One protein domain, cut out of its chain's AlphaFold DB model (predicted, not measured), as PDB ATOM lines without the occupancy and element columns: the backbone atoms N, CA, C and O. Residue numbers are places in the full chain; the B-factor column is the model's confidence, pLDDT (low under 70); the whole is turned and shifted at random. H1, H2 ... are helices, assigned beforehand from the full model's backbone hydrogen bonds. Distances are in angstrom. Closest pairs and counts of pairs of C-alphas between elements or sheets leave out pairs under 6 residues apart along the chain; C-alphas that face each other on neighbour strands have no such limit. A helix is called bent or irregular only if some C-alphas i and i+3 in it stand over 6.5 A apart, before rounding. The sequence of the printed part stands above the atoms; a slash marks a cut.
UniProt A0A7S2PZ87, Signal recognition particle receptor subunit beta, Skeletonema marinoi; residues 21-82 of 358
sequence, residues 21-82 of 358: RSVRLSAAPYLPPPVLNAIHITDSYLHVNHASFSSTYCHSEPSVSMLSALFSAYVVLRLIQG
ATOM      1  N   ARG A  21      39.484 -11.951  19.076       78.19
ATOM      2  CA  ARG A  21      40.061 -11.192  20.190       78.19
ATOM      3  C   ARG A  21      40.683  -9.878  19.720       78.19
ATOM      4  O   ARG A  21      40.495  -8.839  20.357       78.19
ATOM      5  N   SER A  22      41.391  -9.896  18.589       81.12
ATOM      6  CA  SER A  22      41.964  -8.686  17.991       81.12
ATOM      7  C   SER A  22      40.877  -7.700  17.557       81.12
ATOM      8  O   SER A  22      41.001  -6.498  17.803       81.12
ATOM      9  N   VAL A  23      39.785  -8.188  16.960       81.19
ATOM     10  CA  VAL A  23      38.641  -7.353  16.565       81.19
ATOM     11  C   VAL A  23      38.008  -6.702  17.793       81.19
ATOM     12  O   VAL A  23      37.819  -5.485  17.800       81.19
ATOM     13  N   ARG A  24      37.766  -7.457  18.872       77.81
ATOM     14  CA  ARG A  24      37.216  -6.915  20.125       77.81
ATOM     15  C   ARG A  24      38.105  -5.829  20.722       77.81
ATOM     16  O   ARG A  24      37.604  -4.758  21.058       77.81
ATOM     17  N   LEU A  25      39.410  -6.082  20.832       82.31
ATOM     18  CA  LEU A  25      40.362  -5.106  21.370       82.31
ATOM     19  C   LEU A  25      40.429  -3.838  20.511       82.31
ATOM     20  O   LEU A  25      40.529  -2.742  21.056       82.31
ATOM     21  N   SER A  26      40.312  -3.972  19.187       85.00
ATOM     22  CA  SER A  26      40.289  -2.824  18.275       85.00
ATOM     23  C   SER A  26      38.976  -2.032  18.322       85.00
ATOM     24  O   SER A  26      38.992  -0.817  18.154       85.00
ATOM     25  N   ALA A  27      37.842  -2.696  18.582       83.31
ATOM     26  CA  ALA A  27      36.517  -2.079  18.586       83.31
ATOM     27  C   ALA A  27      36.124  -1.495  19.953       83.31
ATOM     28  O   ALA A  27      35.367  -0.526  20.009       83.31
ATOM     29  N   ALA A  28      36.649  -2.046  21.052       85.50
ATOM     30  CA  ALA A  28      36.316  -1.638  22.417       85.50
ATOM     31  C   ALA A  28      36.440  -0.121  22.696       85.50
ATOM     32  O   ALA A  28      35.544   0.406  23.356       85.50
ATOM     33  N   PRO A  29      37.450   0.615  22.179       90.94
ATOM     34  CA  PRO A  29      37.571   2.061  22.403       90.94
ATOM     35  C   PRO A  29      36.458   2.892  21.751       90.94
ATOM     36  O   PRO A  29      36.234   4.035  22.143       90.94
ATOM     37  N   TYR A  30      35.778   2.338  20.746       88.19
ATOM     38  CA  TYR A  30      34.763   3.034  19.952       88.19
ATOM     39  C   TYR A  30      33.333   2.712  20.395       88.19
ATOM     40  O   TYR A  30      32.382   3.314  19.896       88.19
ATOM     41  N   LEU A  31      33.162   1.766  21.321       84.56
ATOM     42  CA  LEU A  31      31.853   1.355  21.806       84.56
ATOM     43  C   LEU A  31      31.463   2.159  23.053       84.56
ATOM     44  O   LEU A  31      32.250   2.270  23.994       84.56
ATOM     45  N   PRO A  32      30.235   2.704  23.110       89.50
ATOM     46  CA  PRO A  32      29.783   3.439  24.280       89.50
ATOM     47  C   PRO A  32      29.626   2.494  25.492       89.50
ATOM     48  O   PRO A  32      29.259   1.326  25.317       89.50
ATOM     49  N   PRO A  33      29.833   2.979  26.735       87.56
ATOM     50  CA  PRO A  33      29.818   2.144  27.944       87.56
ATOM     51  C   PRO A  33      28.592   1.226  28.122       87.56
ATOM     52  O   PRO A  33      28.771   0.083  28.549       87.56
ATOM     53  N   PRO A  34      27.355   1.636  27.758       89.56
ATOM     54  CA  PRO A  34      26.191   0.752  27.834       89.56
ATOM     55  C   PRO A  34      26.305  -0.498  26.952       89.56
ATOM     56  O   PRO A  34      25.831  -1.565  27.335       89.56
ATOM     57  N   VAL A  35      26.956  -0.387  25.789       84.50
ATOM     58  CA  VAL A  35      27.123  -1.500  24.841       84.50
ATOM     59  C   VAL A  35      28.167  -2.486  25.353       84.50
ATOM     60  O   VAL A  35      27.938  -3.691  25.316       84.50
ATOM     61  N   LEU A  36      29.273  -1.988  25.912       83.88
ATOM     62  CA  LEU A  36      30.280  -2.836  26.556       83.88
ATOM     63  C   LEU A  36      29.694  -3.611  27.744       83.88
ATOM     64  O   LEU A  36      29.977  -4.798  27.902       83.88
ATOM     65  N   ASN A  37      28.831  -2.970  28.539       86.81
ATOM     66  CA  ASN A  37      28.144  -3.633  29.645       86.81
ATOM     67  C   ASN A  37      27.188  -4.731  29.148       86.81
ATOM     68  O   ASN A  37      27.186  -5.841  29.674       86.81
ATOM     69  N   ALA A  38      26.425  -4.461  28.084       86.00
ATOM     70  CA  ALA A  38      25.554  -5.460  27.468       86.00
ATOM     71  C   ALA A  38      26.342  -6.672  26.943       86.00
ATOM     72  O   ALA A  38      25.945  -7.810  27.190       86.00
ATOM     73  N   ILE A  39      27.485  -6.444  26.286       85.88
ATOM     74  CA  ILE A  39      28.395  -7.507  25.830       85.88
ATOM     75  C   ILE A  39      28.859  -8.356  27.021       85.88
ATOM     76  O   ILE A  39      28.730  -9.575  26.988       85.88
ATOM     77  N   HIS A  40      29.316  -7.723  28.105       85.88
ATOM     78  CA  HIS A  40      29.811  -8.429  29.290       85.88
ATOM     79  C   HIS A  40      28.723  -9.254  30.002       85.88
ATOM     80  O   HIS A  40      28.968 -10.389  30.419       85.88
ATOM     81  N   ILE A  41      27.511  -8.705  30.129       88.56
ATOM     82  CA  ILE A  41      26.359  -9.411  30.711       88.56
ATOM     83  C   ILE A  41      25.991 -10.619  29.849       88.56
ATOM     84  O   ILE A  41      25.748 -11.701  30.379       88.56
ATOM     85  N   THR A  42      25.986 -10.448  28.527       84.94
ATOM     86  CA  THR A  42      25.619 -11.510  27.584       84.94
ATOM     87  C   THR A  42      26.666 -12.625  27.573       84.94
ATOM     88  O   THR A  42      26.295 -13.794  27.644       84.94
ATOM     89  N   ASP A  43      27.960 -12.280  27.583       83.62
ATOM     90  CA  ASP A  43      29.059 -13.246  27.717       83.62
ATOM     91  C   ASP A  43      28.925 -14.052  29.016       83.62
ATOM     92  O   ASP A  43      28.947 -15.282  28.993       83.62
ATOM     93  N   SER A  44      28.701 -13.366  30.142       84.06
ATOM     94  CA  SER A  44      28.551 -14.007  31.455       84.06
ATOM     95  C   SER A  44      27.329 -14.931  31.501       84.06
ATOM     96  O   SER A  44      27.401 -16.045  32.016       84.06
ATOM     97  N   TYR A  45      26.204 -14.491  30.935       85.75
ATOM     98  CA  TYR A  45      24.963 -15.260  30.906       85.75
ATOM     99  C   TYR A  45      25.082 -16.525  30.047       85.75
ATOM    100  O   TYR A  45      24.627 -17.595  30.456       85.75
ATOM    101  N   LEU A  46      25.702 -16.418  28.868       79.44
ATOM    102  CA  LEU A  46      25.891 -17.546  27.952       79.44
ATOM    103  C   LEU A  46      26.879 -18.569  28.512       79.44
ATOM    104  O   LEU A  46      26.657 -19.772  28.370       79.44
ATOM    105  N   HIS A  47      27.920 -18.108  29.204       79.62
ATOM    106  CA  HIS A  47      28.890 -18.999  29.827       79.62
ATOM    107  C   HIS A  47      28.276 -19.821  30.971       79.62
ATOM    108  O   HIS A  47      28.541 -21.015  31.086       79.62
ATOM    109  N   VAL A  48      27.401 -19.207  31.778       82.44
ATOM    110  CA  VAL A  48      26.750 -19.872  32.920       82.44
ATOM    111  C   VAL A  48      25.638 -20.825  32.477       82.44
ATOM    112  O   VAL A  48      25.564 -21.949  32.967       82.44
ATOM    113  N   ASN A  49      24.774 -20.403  31.554       80.62
ATOM    114  CA  ASN A  49      23.560 -21.163  31.228       80.62
ATOM    115  C   ASN A  49      23.745 -22.167  30.085       80.62
ATOM    116  O   ASN A  49      22.951 -23.096  29.947       80.62
ATOM    117  N   HIS A  50      24.786 -22.002  29.266       75.56
ATOM    118  CA  HIS A  50      24.966 -22.768  28.034       75.56
ATOM    119  C   HIS A  50      26.413 -23.242  27.842       75.56
ATOM    120  O   HIS A  50      26.940 -23.217  26.731       75.56
ATOM    121  N   ALA A  51      27.055 -23.735  28.906       70.81
ATOM    122  CA  ALA A  51      28.447 -24.203  28.878       70.81
ATOM    123  C   ALA A  51      28.725 -25.293  27.814       70.81
ATOM    124  O   ALA A  51      29.772 -25.282  27.160       70.81
ATOM    125  N   SER A  52      27.776 -26.208  27.576       72.81
ATOM    126  CA  SER A  52      27.898 -27.254  26.544       72.81
ATOM    127  C   SER A  52      27.815 -26.701  25.115       72.81
ATOM    128  O   SER A  52      28.515 -27.164  24.217       72.81
ATOM    129  N   PHE A  53      26.993 -25.674  24.901       69.75
ATOM    130  CA  PHE A  53      26.834 -25.023  23.602       69.75
ATOM    131  C   PHE A  53      27.991 -24.058  23.312       69.75
ATOM    132  O   PHE A  53      28.544 -24.057  22.213       69.75
ATOM    133  N   SER A  54      28.413 -23.292  24.325       66.25
ATOM    134  CA  SER A  54      29.503 -22.321  24.215       66.25
ATOM    135  C   SER A  54      30.835 -22.989  23.889       66.25
ATOM    136  O   SER A  54      31.582 -22.473  23.065       66.25
ATOM    137  N   SER A  55      31.117 -24.145  24.497       70.75
ATOM    138  CA  SER A  55      32.356 -24.894  24.249       70.75
ATOM    139  C   SER A  55      32.427 -25.503  22.848       70.75
ATOM    140  O   SER A  55      33.518 -25.614  22.300       70.75
ATOM    141  N   THR A  56      31.282 -25.856  22.256       74.12
ATOM    142  CA  THR A  56      31.241 -26.542  20.955       74.12
ATOM    143  C   THR A  56      31.209 -25.568  19.772       74.12
ATOM    144  O   THR A  56      31.780 -25.871  18.731       74.12
ATOM    145  N   TYR A  57      30.550 -24.410  19.910       69.31
ATOM    146  CA  TYR A  57      30.270 -23.523  18.766       69.31
ATOM    147  C   TYR A  57      30.711 -22.071  18.937       69.31
ATOM    148  O   TYR A  57      30.815 -21.357  17.943       69.31
ATOM    149  N   CYS A  58      30.914 -21.599  20.167       63.47
ATOM    150  CA  CYS A  58      31.078 -20.166  20.423       63.47
ATOM    151  C   CYS A  58      32.432 -19.781  21.032       63.47
ATOM    152  O   CYS A  58      32.675 -18.591  21.233       63.47
ATOM    153  N   HIS A  59      33.311 -20.759  21.278       68.19
ATOM    154  CA  HIS A  59      34.634 -20.586  21.887       68.19
ATOM    155  C   HIS A  59      34.614 -19.578  23.062       68.19
ATOM    156  O   HIS A  59      33.613 -19.469  23.775       68.19
ATOM    157  N   SER A  60      35.717 -18.879  23.336       68.69
ATOM    158  CA  SER A  60      35.867 -18.006  24.511       68.69
ATOM    159  C   SER A  60      35.027 -16.720  24.479       68.69
ATOM    160  O   SER A  60      34.978 -16.018  25.486       68.69
ATOM    161  N   GLU A  61      34.387 -16.379  23.353       74.88
ATOM    162  CA  GLU A  61      33.708 -15.086  23.163       74.88
ATOM    163  C   GLU A  61      32.349 -15.236  22.450       74.88
ATOM    164  O   GLU A  61      32.201 -14.906  21.265       74.88
ATOM    165  N   PRO A  62      31.316 -15.720  23.161       78.00
ATOM    166  CA  PRO A  62      30.053 -16.084  22.539       78.00
ATOM    167  C   PRO A  62      29.264 -14.893  21.989       78.00
ATOM    168  O   PRO A  62      28.652 -15.012  20.926       78.00
ATOM    169  N   SER A  63      29.316 -13.722  22.632       80.25
ATOM    170  CA  SER A  63      28.624 -12.530  22.123       80.25
ATOM    171  C   SER A  63      29.180 -12.047  20.778       80.25
ATOM    172  O   SER A  63      28.409 -11.736  19.868       80.25
ATOM    173  N   VAL A  64      30.507 -12.023  20.617       81.69
ATOM    174  CA  VAL A  64      31.176 -11.559  19.390       81.69
ATOM    175  C   VAL A  64      30.911 -12.532  18.243       81.69
ATOM    176  O   VAL A  64      30.596 -12.101  17.132       81.69
ATOM    177  N   SER A  65      30.949 -13.839  18.519       82.06
ATOM    178  CA  SER A  65      30.615 -14.865  17.529       82.06
ATOM    179  C   SER A  65      29.161 -14.752  17.054       82.06
ATOM    180  O   SER A  65      28.898 -14.800  15.851       82.06
ATOM    181  N   MET A  66      28.208 -14.541  17.971       84.00
ATOM    182  CA  MET A  66      26.795 -14.356  17.613       84.00
ATOM    183  C   MET A  66      26.567 -13.077  16.801       84.00
ATOM    184  O   MET A  66      25.850 -13.103  15.801       84.00
ATOM    185  N   LEU A  67      27.197 -11.964  17.185       83.81
ATOM    186  CA  LEU A  67      27.100 -10.703  16.446       83.81
ATOM    187  C   LEU A  67      27.712 -10.813  15.044       83.81
ATOM    188  O   LEU A  67      27.111 -10.336  14.082       83.81
ATOM    189  N   SER A  68      28.856 -11.486  14.911       83.12
ATOM    190  CA  SER A  68      29.497 -11.757  13.620       83.12
ATOM    191  C   SER A  68      28.615 -12.623  12.713       83.12
ATOM    192  O   SER A  68      28.440 -12.317  11.528       83.12
ATOM    193  N   ALA A  69      27.981 -13.658  13.272       86.69
ATOM    194  CA  ALA A  69      27.052 -14.515  12.541       86.69
ATOM    195  C   ALA A  69      25.807 -13.744  12.070       86.69
ATOM    196  O   ALA A  69      25.421 -13.851  10.906       86.69
ATOM    197  N   LEU A  70      25.213 -12.913  12.935       87.50
ATOM    198  CA  LEU A  70      24.065 -12.069  12.585       87.50
ATOM    199  C   LEU A  70      24.421 -11.021  11.528       87.50
ATOM    200  O   LEU A  70      23.640 -10.790  10.606       87.50
ATOM    201  N   PHE A  71      25.600 -10.410  11.629       86.00
ATOM    202  CA  PHE A  71      26.082  -9.453  10.638       86.00
ATOM    203  C   PHE A  71      26.315 -10.119   9.280       86.00
ATOM    204  O   PHE A  71      25.855  -9.617   8.256       86.00
ATOM    205  N   SER A  72      26.950 -11.291   9.267       85.94
ATOM    206  CA  SER A  72      27.164 -12.075   8.047       85.94
ATOM    207  C   SER A  72      25.833 -12.489   7.415       85.94
ATOM    208  O   SER A  72      25.636 -12.303   6.213       85.94
ATOM    209  N   ALA A  73      24.878 -12.956   8.223       92.31
ATOM    210  CA  ALA A  73      23.526 -13.268   7.769       92.31
ATOM    211  C   ALA A  73      22.819 -12.031   7.191       92.31
ATOM    212  O   ALA A  73      22.201 -12.120   6.133       92.31
ATOM    213  N   TYR A  74      22.955 -10.863   7.828       91.88
ATOM    214  CA  TYR A  74      22.402  -9.602   7.331       91.88
ATOM    215  C   TYR A  74      22.996  -9.196   5.978       91.88
ATOM    216  O   TYR A  74      22.252  -8.816   5.073       91.88
ATOM    217  N   VAL A  75      24.318  -9.304   5.811       89.94
ATOM    218  CA  VAL A  75      25.002  -9.014   4.540       89.94
ATOM    219  C   VAL A  75      24.514  -9.955   3.440       89.94
ATOM    220  O   VAL A  75      24.150  -9.487   2.364       89.94
ATOM    221  N   VAL A  76      24.426 -11.259   3.715       91.62
ATOM    222  CA  VAL A  76      23.896 -12.246   2.759       91.62
ATOM    223  C   VAL A  76      22.448 -11.921   2.388       91.62
ATOM    224  O   VAL A  76      22.102 -11.922   1.210       91.62
ATOM    225  N   LEU A  77      21.612 -11.564   3.361       88.44
ATOM    226  CA  LEU A  77      20.209 -11.225   3.128       88.44
ATOM    227  C   LEU A  77      20.070  -9.938   2.296       88.44
ATOM    228  O   LEU A  77      19.242  -9.879   1.388       88.44
ATOM    229  N   ARG A  78      20.933  -8.939   2.519       85.19
ATOM    230  CA  ARG A  78      21.021  -7.729   1.683       85.19
ATOM    231  C   ARG A  78      21.506  -8.017   0.268       85.19
ATOM    232  O   ARG A  78      20.966  -7.436  -0.671       85.19
ATOM    233  N   LEU A  79      22.475  -8.915   0.103       84.25
ATOM    234  CA  LEU A  79      22.939  -9.350  -1.215       84.25
ATOM    235  C   LEU A  79      21.828 -10.082  -1.970       84.25
ATOM    236  O   LEU A  79      21.574  -9.751  -3.123       84.25
ATOM    237  N   ILE A  80      21.106 -10.996  -1.315       82.00
ATOM    238  CA  ILE A  80      19.961 -11.700  -1.909       82.00
ATOM    239  C   ILE A  80      18.860 -10.710  -2.302       82.00
ATOM    240  O   ILE A  80      18.346 -10.794  -3.413       82.00
ATOM    241  N   GLN A  81      18.530  -9.737  -1.449       77.00
ATOM    242  CA  GLN A  81      17.563  -8.686  -1.786       77.00
ATOM    243  C   GLN A  81      18.027  -7.825  -2.972       77.00
ATOM    244  O   GLN A  81      17.223  -7.506  -3.846       77.00
ATOM    245  N   GLY A  82      19.319  -7.486  -3.044       74.50
ATOM    246  CA  GLY A  82      19.899  -6.767  -4.182       74.50
ATOM    247  C   GLY A  82      19.870  -7.579  -5.483       74.50
ATOM    248  O   GLY A  82      19.563  -7.038  -6.544       74.50
TER     249      GLY A  82
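AT A GLANCE: This is residues 21 to 82 of the 358 residues of the protein "Signal recognition particle receptor subunit beta" of Skeletonema marinoi (UniProt A0A7S2PZ87). The longest helix, H4, sets out from H2 at about a right angle, like the stem of a T, and its residues 68 to 82 stick out free as an arm. H2 is the crossbar; H1 folds back at one end of it and the short H3 turns off at the other, a loose C-shaped frame with few contacts. The printed part has 62 residues with four named helices, H1 to H4 in order, no named strand, and is all helix. It is loose, with a radius of gyration of the C-alphas of 13.4 A, and spans 40 by 30 by 20 A.

IN THESE COORDINATES: H4 takes residues 62 to 82 and is 30.1 A long, from C-alpha 62 at (30.053, -16.084, 22.539) to C-alpha 82 at (19.899, -6.767, -4.182). H2, residues 33 to 49, is 24.4 A long. H1, residues 21 to 30, is 15.2 A long and begins at (40.061, -11.192, 20.190); it is irregular, but only just, with C-alphas 26 and 29 6.9 A apart. H3, residues 51 to 58, is 9.7 A long.

HOW THE PARTS SIT: H4 touches H2 with residues 62 to 63 alone, closest at the C-alphas of Asp 43 and Ser 63, 5.7 A; they are only just about perpendicular, at 71 degrees. H3 and H4 only just touch, only at the corner, with 3 pairs of C-alphas within 8 A, the closest Cys 58 and Ser 65 at 6.1 A. H1 is close to H2 but not clearly touching, closest at the C-alphas of Ala 28 and Leu 36, 7.4 A. H1 and H3 are apart. Each O i to N i+4 pair is within hydrogen-bond range in H2 and H4, against 4 of 6 in H1 and 3 of 4 in H3.

THE WHOLE: The C-alphas farthest apart, of Val 48 and Gly 82, are 39.9 A apart. The printed part has no cut, and its three links are tight. Mean pLDDT of the printed part is 81.7; residues 53 to 54 and 57 to 60 are under 70.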